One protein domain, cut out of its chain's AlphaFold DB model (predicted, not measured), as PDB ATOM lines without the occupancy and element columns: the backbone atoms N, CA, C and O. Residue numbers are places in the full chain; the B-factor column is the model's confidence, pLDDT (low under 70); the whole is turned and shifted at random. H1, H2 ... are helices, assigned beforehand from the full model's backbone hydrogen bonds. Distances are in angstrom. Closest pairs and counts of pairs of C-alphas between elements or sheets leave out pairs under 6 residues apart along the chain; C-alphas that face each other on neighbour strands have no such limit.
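This is residues 2 to 84 of the 195 residues of an uncharacterized protein of Myxococcales bacterium 68-20 (UniProt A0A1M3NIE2). A long helix, H1, makes the long axis of the domain, and the rest of the chain folds back beside it: H4 packs side by side with H1 and runs opposite ways to it, while the short H2 lies on the other side of H1 and H3 joins H2 to H4 past the middle of H1. H1 and H4 meet along much of H4, with 21 pairs of C-alphas within 8 A, while H2 and H3 each come near H1 with 2 such pairs. The printed part has 83 residues, with four named helices in the order H1, H2, H3, H4 and no named strand; its class is all helix. It is only just loose, close to compact, with a radius of gyration of the C-alphas of 14.2 A, and elongated, spanning 46 by 24 by 19 A.

H1, residues 6 to 31, touches H4, residues 63 to 78, at a shallow tilt of 26 degrees, opposite ways; their closest C-alphas, of Arg 13 and Ile 70, are 5.6 A apart. H2, residues 41 to 50, is close to H1 but not clearly touching, its closest C-alphas being those of Lys 15 and Leu 47 at 7.2 A. H3, residues 54 to 60, is likewise close to H1 but not clearly touching, with the C-alphas of Met 19 and Leu 58 closest at 6.2 A. H2 and H3 touch at a steep tilt of 65 degrees, with the C-alphas of Ala 48 and Ser 54 closest at 5.8 A. H4 is apart from H2 and from H3. Every O i to N i+4 pair is within hydrogen-bond range in H1, H2 and H3, and 11 of 12 are in H4.

H1 is 37.4 A from C-alpha 6 at (124.785, 143.502, 119.235) to C-alpha 31 at (137.063, 147.475, 84.104). H4 measures 23.5 A and ends with C-alpha 78 at (117.165, 146.651, 114.337). H2 measures 14.2 A and H3 9.8 A.

The two C-alphas farthest apart, of Asn 2 and Asn 34, are 48.3 A apart. The printed part has no cut. The link from H1 to H2 is short, and those from H2 to H3 and from H3 to H4 are tight. The mean pLDDT of the printed part is 92.7, and residues 2 to 3 are under 70.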
ATOM      1  N   ASN A   2     123.472 130.886 123.781       53.78
ATOM      2  CA  ASN A   2     124.485 131.930 123.595       53.78
ATOM      3  C   ASN A   2     123.959 132.973 122.593       53.78
ATOM      4  O   ASN A   2     123.988 132.751 121.384       53.78
ATOM      5  N   ARG A   3     123.369 134.061 123.092       61.84
ATOM      6  CA  ARG A   3     122.840 135.140 122.248       61.84
ATOM      7  C   ARG A   3     124.027 135.940 121.711       61.84
ATOM      8  O   ARG A   3     124.851 136.383 122.503       61.84
ATOM      9  N   ALA A   4     124.121 136.119 120.394       70.31
ATOM     10  CA  ALA A   4     125.121 137.014 119.820       70.31
ATOM     11  C   ALA A   4     124.899 138.440 120.351       70.31
ATOM     12  O   ALA A   4     123.777 138.952 120.296       70.31
ATOM     13  N   ASP A   5     125.953 139.063 120.882       84.62
ATOM     14  CA  ASP A   5     125.895 140.456 121.315       84.62
ATOM     15  C   ASP A   5     125.697 141.361 120.083       84.62
ATOM     16  O   ASP A   5     126.220 141.106 118.993       84.62
ATOM     17  N   ARG A   6     124.948 142.453 120.249       86.00
ATOM     18  CA  ARG A   6     124.785 143.502 119.235       86.00
ATOM     19  C   ARG A   6     126.140 144.040 118.773       86.00
ATOM     20  O   ARG A   6     126.278 144.391 117.601       86.00
ATOM     21  N   HIS A   7     127.124 144.116 119.671       90.00
ATOM     22  CA  HIS A   7     128.483 144.509 119.306       90.00
ATOM     23  C   HIS A   7     129.114 143.530 118.302       90.00
ATOM     24  O   HIS A   7     129.635 143.959 117.272       90.00
ATOM     25  N   ASP A   8     129.001 142.225 118.554       92.50
ATOM     26  CA  ASP A   8     129.576 141.184 117.696       92.50
ATOM     27  C   ASP A   8     128.893 141.123 116.326       92.50
ATOM     28  O   ASP A   8     129.557 140.962 115.303       92.50
ATOM     29  N   LEU A   9     127.575 141.328 116.277       93.38
ATOM     30  CA  LEU A   9     126.823 141.406 115.019       93.38
ATOM     31  C   LEU A   9     127.250 142.616 114.173       93.38
ATOM     32  O   LEU A   9     127.435 142.498 112.961       93.38
ATOM     33  N   ARG A  10     127.477 143.769 114.814       94.62
ATOM     34  CA  ARG A  10     128.024 144.970 114.158       94.62
ATOM     35  C   ARG A  10     129.440 144.752 113.640       94.62
ATOM     36  O   ARG A  10     129.767 145.228 112.556       94.62
ATOM     37  N   ALA A  11     130.288 144.075 114.411       95.12
ATOM     38  CA  ALA A  11     131.637 143.712 113.983       95.12
ATOM     39  C   ALA A  11     131.591 142.765 112.770       95.12
ATOM     40  O   ALA A  11     132.227 143.031 111.752       95.12
ATOM     41  N   LEU A  12     130.734 141.740 112.814       96.06
ATOM     42  CA  LEU A  12     130.534 140.817 111.698       96.06
ATOM     43  C   LEU A  12     130.033 141.531 110.430       96.06
ATOM     44  O   LEU A  12     130.473 141.200 109.331       96.06
ATOM     45  N   ARG A  13     129.166 142.544 110.553       96.94
ATOM     46  CA  ARG A  13     128.768 143.367 109.398       96.94
ATOM     47  C   ARG A  13     129.945 144.149 108.830       96.94
ATOM     48  O   ARG A  13     130.142 144.129 107.618       96.94
ATOM     49  N   ARG A  14     130.726 144.808 109.691       97.25
ATOM     50  CA  ARG A  14     131.902 145.587 109.273       97.25
ATOM     51  C   ARG A  14     132.914 144.730 108.514       97.25
ATOM     52  O   ARG A  14     133.409 145.177 107.486       97.25
ATOM     53  N   LYS A  15     133.132 143.479 108.942       97.56
ATOM     54  CA  LYS A  15     133.907 142.489 108.178       97.56
ATOM     55  C   LYS A  15     133.388 142.355 106.741       97.56
ATOM     56  O   LYS A  15     134.170 142.475 105.801       97.56
ATOM     57  N   TYR A  16     132.093 142.087 106.549       97.94
ATOM     58  CA  TYR A  16     131.544 141.900 105.199       97.94
ATOM     59  C   TYR A  16     131.555 143.183 104.367       97.94
ATOM     60  O   TYR A  16     131.824 143.113 103.173       97.94
ATOM     61  N   GLU A  17     131.330 144.348 104.976       98.12
ATOM     62  CA  GLU A  17     131.463 145.643 104.292       98.12
ATOM     63  C   GLU A  17     132.906 145.879 103.815       98.12
ATOM     64  O   GLU A  17     133.115 146.303 102.679       98.12
ATOM     65  N   GLN A  18     133.906 145.527 104.627       97.81
ATOM     66  CA  GLN A  18     135.315 145.591 104.232       97.81
ATOM     67  C   GLN A  18     135.635 144.606 103.097       97.81
ATOM     68  O   GLN A  18     136.304 144.980 102.135       97.81
ATOM     69  N   MET A  19     135.128 143.370 103.166       97.75
ATOM     70  CA  MET A  19     135.275 142.389 102.083       97.75
ATOM     71  C   MET A  19     134.652 142.883 100.773       97.75
ATOM     72  O   MET A  19     135.276 142.775  99.719       97.75
ATOM     73  N   LEU A  20     133.443 143.446 100.841       97.19
ATOM     74  CA  LEU A  20     132.749 144.008  99.686       97.19
ATOM     75  C   LEU A  20     133.544 145.168  99.078       97.19
ATOM     76  O   LEU A  20     133.733 145.209  97.868       97.19
ATOM     77  N   SER A  21     134.065 146.072  99.913       96.62
ATOM     78  CA  SER A  21     134.889 147.193  99.454       96.62
ATOM     79  C   SER A  21     136.149 146.727  98.723       96.62
ATOM     80  O   SER A  21     136.486 147.301  97.690       96.62
ATOM     81  N   LEU A  22     136.834 145.695  99.231       96.69
ATOM     82  CA  LEU A  22     138.012 145.116  98.573       96.69
ATOM     83  C   LEU A  22     137.647 144.501  97.217       96.69
ATOM     84  O   LEU A  22     138.326 144.747  96.225       96.69
ATOM     85  N   ARG A  23     136.544 143.746  97.153       95.81
ATOM     86  CA  ARG A  23     136.061 143.134  95.908       95.81
ATOM     87  C   ARG A  23     135.670 144.172  94.856       95.81
ATOM     88  O   ARG A  23     136.059 144.023  93.706       95.81
ATOM     89  N   ILE A  24     134.947 145.224  95.247       95.06
ATOM     90  CA  ILE A  24     134.534 146.303  94.337       95.06
ATOM     91  C   ILE A  24     135.750 147.069  93.810       95.06
ATOM     92  O   ILE A  24     135.799 147.370  92.621       95.06
ATOM     93  N   ALA A  25     136.729 147.386  94.665       94.81
ATOM     94  CA  ALA A  25     137.955 148.052  94.228       94.81
ATOM     95  C   ALA A  25     138.706 147.200  93.195       94.81
ATOM     96  O   ALA A  25     139.071 147.707  92.135       94.81
ATOM     97  N   HIS A  26     138.846 145.901  93.466       94.44
ATOM     98  CA  HIS A  26     139.483 144.969  92.548       94.44
ATOM     99  C   HIS A  26     138.734 144.856  91.212       94.44
ATOM    100  O   HIS A  26     139.333 144.996  90.150       94.44
ATOM    101  N   GLU A  27     137.412 144.666  91.237       93.00
ATOM    102  CA  GLU A  27     136.597 144.587  90.015       93.00
ATOM    103  C   GLU A  27     136.634 145.888  89.211       93.00
ATOM    104  O   GLU A  27     136.749 145.855  87.986       93.00
ATOM    105  N   ARG A  28     136.614 147.042  89.884       94.38
ATOM    106  CA  ARG A  28     136.747 148.335  89.216       94.38
ATOM    107  C   ARG A  28     138.093 148.464  88.512       94.38
ATOM    108  O   ARG A  28     138.114 148.913  87.374       94.38
ATOM    109  N   ALA A  29     139.185 148.035  89.138       94.88
ATOM    110  CA  ALA A  29     140.511 148.063  88.521       94.88
ATOM    111  C   ALA A  29     140.616 147.188  87.263       94.88
ATOM    112  O   ALA A  29     141.430 147.465  86.385       94.88
ATOM    113  N   LEU A  30     139.773 146.155  87.142       93.44
ATOM    114  CA  LEU A  30     139.697 145.323  85.940       93.44
ATOM    115  C   LEU A  30     138.912 145.983  84.793       93.44
ATOM    116  O   LEU A  30     139.134 145.626  83.636       93.44
ATOM    117  N   CYS A  31     137.993 146.907  85.089       94.81
ATOM    118  CA  CYS A  31     137.063 147.475  84.104       94.81
ATOM    119  C   CYS A  31     137.283 148.968  83.800       94.81
ATOM    120  O   CYS A  31     136.864 149.440  82.746       94.81
ATOM    121  N   ASP A  32     137.916 149.714  84.703       94.94
ATOM    122  CA  ASP A  32     138.166 151.153  84.602       94.94
ATOM    123  C   ASP A  32     139.678 151.396  84.516       94.94
ATOM    124  O   ASP A  32     140.380 151.388  85.524       94.94
ATOM    125  N   ALA A  33     140.181 151.630  83.301       92.75
ATOM    126  CA  ALA A  33     141.610 151.843  83.047       92.75
ATOM    127  C   ALA A  33     142.190 153.084  83.754       92.75
ATOM    128  O   ALA A  33     143.407 153.198  83.886       92.75
ATOM    129  N   ASN A  34     141.338 154.011  84.207       95.75
ATOM    130  CA  ASN A  34     141.756 155.204  84.943       95.75
ATOM    131  C   ASN A  34     141.727 154.998  86.464       95.75
ATOM    132  O   ASN A  34     142.139 155.885  87.214       95.75
ATOM    133  N   PHE A  35     141.229 153.855  86.939       95.88
ATOM    134  CA  PHE A  35     141.193 153.537  88.356       95.88
ATOM    135  C   PHE A  35     142.460 152.792  88.778       95.88
ATOM    136  O   PHE A  35     142.750 151.693  88.313       95.88
ATOM    137  N   VAL A  36     143.194 153.380  89.722       94.00
ATOM    138  CA  VAL A  36     144.336 152.732  90.369       94.00
ATOM    139  C   VAL A  36     143.845 152.051  91.643       94.00
ATOM    140  O   VAL A  36     143.448 152.728  92.593       94.00
ATOM    141  N   GLU A  37     143.879 150.717  91.668       94.25
ATOM    142  CA  GLU A  37     143.584 149.948  92.881       94.25
ATOM    143  C   GLU A  37     144.601 150.300  93.981       94.25
ATOM    144  O   GLU A  37     145.810 150.181  93.756       94.25
ATOM    145  N   PRO A  38     144.160 150.719  95.181       93.00
ATOM    146  CA  PRO A  38     145.051 150.804  96.335       93.00
ATOM    147  C   PRO A  38     145.638 149.426  96.663       93.00
ATOM    148  O   PRO A  38     144.951 148.423  96.498       93.00
ATOM    149  N   ASP A  39     146.867 149.360  97.192       95.69
ATOM    150  CA  ASP A  39     147.466 148.083  97.613       95.69
ATOM    151  C   ASP A  39     146.548 147.358  98.623       95.69
ATOM    152  O   ASP A  39     146.368 147.851  99.744       95.69
ATOM    153  N   PRO A  40     145.973 146.188  98.275       95.12
ATOM    154  CA  PRO A  40     144.987 145.529  99.123       95.12
ATOM    155  C   PRO A  40     145.636 144.758 100.279       95.12
ATOM    156  O   PRO A  40     144.950 144.386 101.237       95.12
ATOM    157  N   ARG A  41     146.954 144.506 100.233       96.56
ATOM    158  CA  ARG A  41     147.645 143.601 101.168       96.56
ATOM    159  C   ARG A  41     147.519 144.022 102.636       96.56
ATOM    160  O   ARG A  41     147.229 143.141 103.447       96.56
ATOM    161  N   PRO A  42     147.673 145.307 103.022       97.44
ATOM    162  CA  PRO A  42     147.508 145.715 104.418       97.44
ATOM    163  C   PRO A  42     146.080 145.488 104.929       97.44
ATOM    164  O   PRO A  42     145.887 144.967 106.027       97.44
ATOM    165  N   ALA A  43     145.073 145.812 104.112       96.31
ATOM    166  CA  ALA A  43     143.670 145.616 104.465       96.31
ATOM    167  C   ALA A  43     143.314 144.124 104.570       96.31
ATOM    168  O   ALA A  43     142.652 143.717 105.524       96.31
ATOM    169  N   MET A  44     143.799 143.296 103.639       97.06
ATOM    170  CA  MET A  44     143.642 141.838 103.684       97.06
ATOM    171  C   MET A  44     144.328 141.222 104.910       97.06
ATOM    172  O   MET A  44     143.749 140.347 105.552       97.06
ATOM    173  N   ALA A  45     145.533 141.680 105.263       96.25
ATOM    174  CA  ALA A  45     146.249 141.204 106.446       96.25
ATOM    175  C   ALA A  45     145.490 141.541 107.738       96.25
ATOM    176  O   ALA A  45     145.248 140.647 108.549       96.25
ATOM    177  N   SER A  46     145.035 142.791 107.882       95.19
ATOM    178  CA  SER A  46     144.209 143.222 109.018       95.19
ATOM    179  C   SER A  46     142.914 142.410 109.111       95.19
ATOM    180  O   SER A  46     142.554 141.933 110.187       95.19
ATOM    181  N   LEU A  47     142.235 142.194 107.980       96.44
ATOM    182  CA  LEU A  47     141.010 141.396 107.916       96.44
ATOM    183  C   LEU A  47     141.261 139.940 108.339       96.44
ATOM    184  O   LEU A  47     140.449 139.356 109.054       96.44
ATOM    185  N   ALA A  48     142.376 139.343 107.911       95.69
ATOM    186  CA  ALA A  48     142.731 137.966 108.247       95.69
ATOM    187  C   ALA A  48     143.113 137.789 109.724       95.69
ATOM    188  O   ALA A  48     142.840 136.732 110.296       95.69
ATOM    189  N   GLU A  49     143.736 138.802 110.330       93.25
ATOM    190  CA  GLU A  49     144.069 138.809 111.754       93.25
ATOM    191  C   GLU A  49     142.812 138.918 112.627       93.25
ATOM    192  O   GLU A  49     142.637 138.142 113.572       93.25
ATOM    193  N   GLU A  50     141.914 139.847 112.300       94.31
ATOM    194  CA  GLU A  50     140.699 140.089 113.083       94.31
ATOM    195  C   GLU A  50     139.636 139.000 112.855       94.31
ATOM    196  O   GLU A  50     138.952 138.571 113.794       94.31
ATOM    197  N   TYR A  51     139.543 138.486 111.627       96.25
ATOM    198  CA  TYR A  51     138.547 137.504 111.208       96.25
ATOM    199  C   TYR A  51     139.216 136.330 110.472       96.25
ATOM    200  O   TYR A  51     139.188 136.267 109.234       96.25
ATOM    201  N   PRO A  52     139.814 135.369 111.203       95.31
ATOM    202  CA  PRO A  52     140.464 134.212 110.598       95.31
ATOM    203  C   PRO A  52     139.562 133.489 109.590       95.31
ATOM    204  O   PRO A  52     138.390 133.231 109.840       95.31
ATOM    205  N   GLY A  53     140.113 133.148 108.424       91.31
ATOM    206  CA  GLY A  53     139.364 132.510 107.335       91.31
ATOM    207  C   GLY A  53     138.659 133.475 106.374       91.31
ATOM    208  O   GLY A  53     138.196 133.028 105.327       91.31
ATOM    209  N   SER A  54     138.647 134.784 106.644       94.75
ATOM    210  CA  SER A  54     137.974 135.760 105.770       94.75
ATOM    211  C   SER A  54     138.584 135.880 104.380       94.75
ATOM    212  O   SER A  54     137.848 136.135 103.439       94.75
ATOM    213  N   LEU A  55     139.887 135.624 104.208       93.75
ATOM    214  CA  LEU A  55     140.498 135.602 102.870       93.75
ATOM    215  C   LEU A  55     139.950 134.458 102.012       93.75
ATOM    216  O   LEU A  55     139.646 134.656 100.845       93.75
ATOM    217  N   ARG A  56     139.703 133.285 102.612       90.94
ATOM    218  CA  ARG A  56     139.024 132.188 101.908       90.94
ATOM    219  C   ARG A  56     137.618 132.609 101.484       90.94
ATOM    220  O   ARG A  56     137.198 132.271 100.384       90.94
ATOM    221  N   GLU A  57     136.878 133.296 102.353       92.44
ATOM    222  CA  GLU A  57     135.552 133.809 101.996       92.44
ATOM    223  C   GLU A  57     135.643 134.868 100.886       92.44
ATOM    224  O   GLU A  57     134.848 134.817  99.957       92.44
ATOM    225  N   LEU A  58     136.638 135.760 100.928       91.88
ATOM    226  CA  LEU A  58     136.880 136.782  99.903       91.88
ATOM    227  C   LEU A  58     137.122 136.156  98.519       91.88
ATOM    228  O   LEU A  58     136.644 136.678  97.515       91.88
ATOM    229  N   ASP A  59     137.811 135.014  98.481       90.44
ATOM    230  CA  ASP A  59     138.122 134.277  97.252       90.44
ATOM    231  C   ASP A  59     136.959 133.431  96.707       90.44
ATOM    232  O   ASP A  59     137.023 132.963  95.566       90.44
ATOM    233  N   THR A  60     135.948 133.127  97.532       90.00
ATOM    234  CA  THR A  60     134.946 132.088  97.213       90.00
ATOM    235  C   THR A  60     133.496 132.537  97.286       90.00
ATOM    236  O   THR A  60     132.662 131.897  96.649       90.00
ATOM    237  N   LEU A  61     133.175 133.595  98.030       90.44
ATOM    238  CA  LEU A  61     131.807 134.092  98.121       90.44
ATOM    239  C   LEU A  61     131.465 134.979  96.919       90.44
ATOM    240  O   LEU A  61     132.188 135.939  96.651       90.44
ATOM    241  N   PRO A  62     130.334 134.712  96.245       91.38
ATOM    242  CA  PRO A  62     129.759 135.641  95.283       91.38
ATOM    243  C   PRO A  62     129.445 137.012  95.906       91.38
ATOM    244  O   PRO A  62     129.116 137.114  97.093       91.38
ATOM    245  N   LEU A  63     129.540 138.079  95.104       91.00
ATOM    246  CA  LEU A  63     129.303 139.454  95.558       91.00
ATOM    247  C   LEU A  63     127.885 139.678  96.099       91.00
ATOM    248  O   LEU A  63     127.709 140.339  97.123       91.00
ATOM    249  N   ASP A  64     126.887 139.114  95.428       90.88
ATOM    250  CA  ASP A  64     125.481 139.150  95.825       90.88
ATOM    251  C   ASP A  64     125.253 138.449  97.171       90.88
ATOM    252  O   ASP A  64     124.507 138.950  98.011       90.88
ATOM    253  N   VAL A  65     125.971 137.355  97.441       93.94
ATOM    254  CA  VAL A  65     125.946 136.679  98.750       93.94
ATOM    255  C   VAL A  65     126.563 137.555  99.844       93.94
ATOM    256  O   VAL A  65     126.036 137.606 100.959       93.94
ATOM    257  N   ILE A  66     127.659 138.268  99.556       94.12
ATOM    258  CA  ILE A  66     128.252 139.224 100.506       94.12
ATOM    259  C   ILE A  66     127.256 140.356 100.805       94.12
ATOM    260  O   ILE A  66     127.030 140.667 101.977       94.12
ATOM    261  N   ALA A  67     126.620 140.924  99.777       95.88
ATOM    262  CA  ALA A  67     125.605 141.967  99.931       95.88
ATOM    263  C   ALA A  67     124.397 141.481 100.755       95.88
ATOM    264  O   ALA A  67     124.019 142.126 101.735       95.88
ATOM    265  N   ALA A  68     123.866 140.293 100.451       95.12
ATOM    266  CA  ALA A  68     122.757 139.695 101.193       95.12
ATOM    267  C   ALA A  68     123.091 139.480 102.680       95.12
ATOM    268  O   ALA A  68     122.264 139.748 103.554       95.12
ATOM    269  N   ARG A  69     124.323 139.055 103.001       96.19
ATOM    270  CA  ARG A  69     124.786 138.926 104.395       96.19
ATOM    271  C   ARG A  69     124.852 140.271 105.116       96.19
ATOM    272  O   ARG A  69     124.485 140.338 106.291       96.19
ATOM    273  N   ILE A  70     125.296 141.334 104.441       97.12
ATOM    274  CA  ILE A  70     125.309 142.695 105.001       97.12
ATOM    275  C   ILE A  70     123.882 143.133 105.345       97.12
ATOM    276  O   ILE A  70     123.646 143.610 106.459       97.12
ATOM    277  N   ASP A  71     122.929 142.930 104.438       96.44
ATOM    278  CA  ASP A  71     121.534 143.321 104.650       96.44
ATOM    279  C   ASP A  71     120.864 142.519 105.770       96.44
ATOM    280  O   ASP A  71     120.188 143.096 106.632       96.44
ATOM    281  N   ALA A  72     121.125 141.211 105.842       95.38
ATOM    282  CA  ALA A  72     120.676 140.373 106.948       95.38
ATOM    283  C   ALA A  72     121.219 140.889 108.294       95.38
ATOM    284  O   ALA A  72     120.453 141.089 109.238       95.38
ATOM    285  N   LEU A  73     122.513 141.213 108.382       95.69
ATOM    286  CA  LEU A  73     123.113 141.750 109.610       95.69
ATOM    287  C   LEU A  73     122.548 143.131 109.986       95.69
ATOM    288  O   LEU A  73     122.262 143.375 111.159       95.69
ATOM    289  N   ARG A  74     122.299 144.014 109.008       95.44
ATOM    290  CA  ARG A  74     121.615 145.305 109.238       95.44
ATOM    291  C   ARG A  74     120.201 145.114 109.787       95.44
ATOM    292  O   ARG A  74     119.784 145.862 110.675       95.44
ATOM    293  N   SER A  75     119.468 144.124 109.281       93.25
ATOM    294  CA  SER A  75     118.121 143.779 109.755       93.25
ATOM    295  C   SER A  75     118.138 143.344 111.223       93.25
ATOM    296  O   SER A  75     117.318 143.820 112.016       93.25
ATOM    297  N   VAL A  76     119.114 142.518 111.614       93.88
ATOM    298  CA  VAL A  76     119.257 142.005 112.988       93.88
ATOM    299  C   VAL A  76     119.665 143.093 113.980       93.88
ATOM    300  O   VAL A  76     119.206 143.079 115.120       93.88
ATOM    301  N   GLU A  77     120.446 144.092 113.564       87.75
ATOM    302  CA  GLU A  77     120.754 145.239 114.431       87.75
ATOM    303  C   GLU A  77     119.498 145.997 114.885       87.75
ATOM    304  O   GLU A  77     119.458 146.507 116.008       87.75
ATOM    305  N   ARG A  78     118.472 146.051 114.026       87.69
ATOM    306  CA  ARG A  78     117.165 146.651 114.337       87.69
ATOM    307  C   ARG A  78     116.239 145.662 115.044       87.69
ATOM    308  O   ARG A  78     115.483 146.059 115.925       87.69
ATOM    309  N   HIS A  79     116.328 144.380 114.691       89.38
ATOM    310  CA  HIS A  79     115.471 143.312 115.205       89.38
ATOM    311  C   HIS A  79     116.311 142.110 115.666       89.38
ATOM    312  O   HIS A  79     116.437 141.131 114.927       89.38
ATOM    313  N   PRO A  80     116.859 142.123 116.898       85.62
ATOM    314  CA  PRO A  80     117.766 141.070 117.368       85.62
ATOM    315  C   PRO A  80     117.174 139.653 117.370       85.62
ATOM    316  O   PRO A  80     117.916 138.678 117.378       85.62
ATOM    317  N   SER A  81     115.845 139.517 117.368       86.12
ATOM    318  CA  SER A  81     115.148 138.229 117.237       86.12
ATOM    319  C   SER A  81     115.287 137.584 115.856       86.12
ATOM    320  O   SER A  81     114.996 136.402 115.724       86.12
ATOM    321  N   ARG A  82     115.741 138.325 114.837       89.44
ATOM    322  CA  ARG A  82     115.981 137.821 113.475       89.44
ATOM    323  C   ARG A  82     117.385 137.243 113.276       89.44
ATOM    324  O   ARG A  82     117.759 136.972 112.141       89.44
ATOM    325  N   ALA A  83     118.183 137.122 114.339       91.31
ATOM    326  CA  ALA A  83     119.526 136.564 114.244       91.31
ATOM    327  C   ALA A  83     119.475 135.136 113.689       91.31
ATOM    328  O   ALA A  83     118.823 134.262 114.258       91.31
ATOM    329  N   GLU A  84     120.181 134.905 112.586       92.94
ATOM    330  CA  GLU A  84     120.245 133.594 111.951       92.94
ATOM    331  C   GLU A  84     121.376 132.733 112.545       92.94
ATOM    332  O   GLU A  84     122.402 133.273 112.980       92.94
TER     333      GLU A  84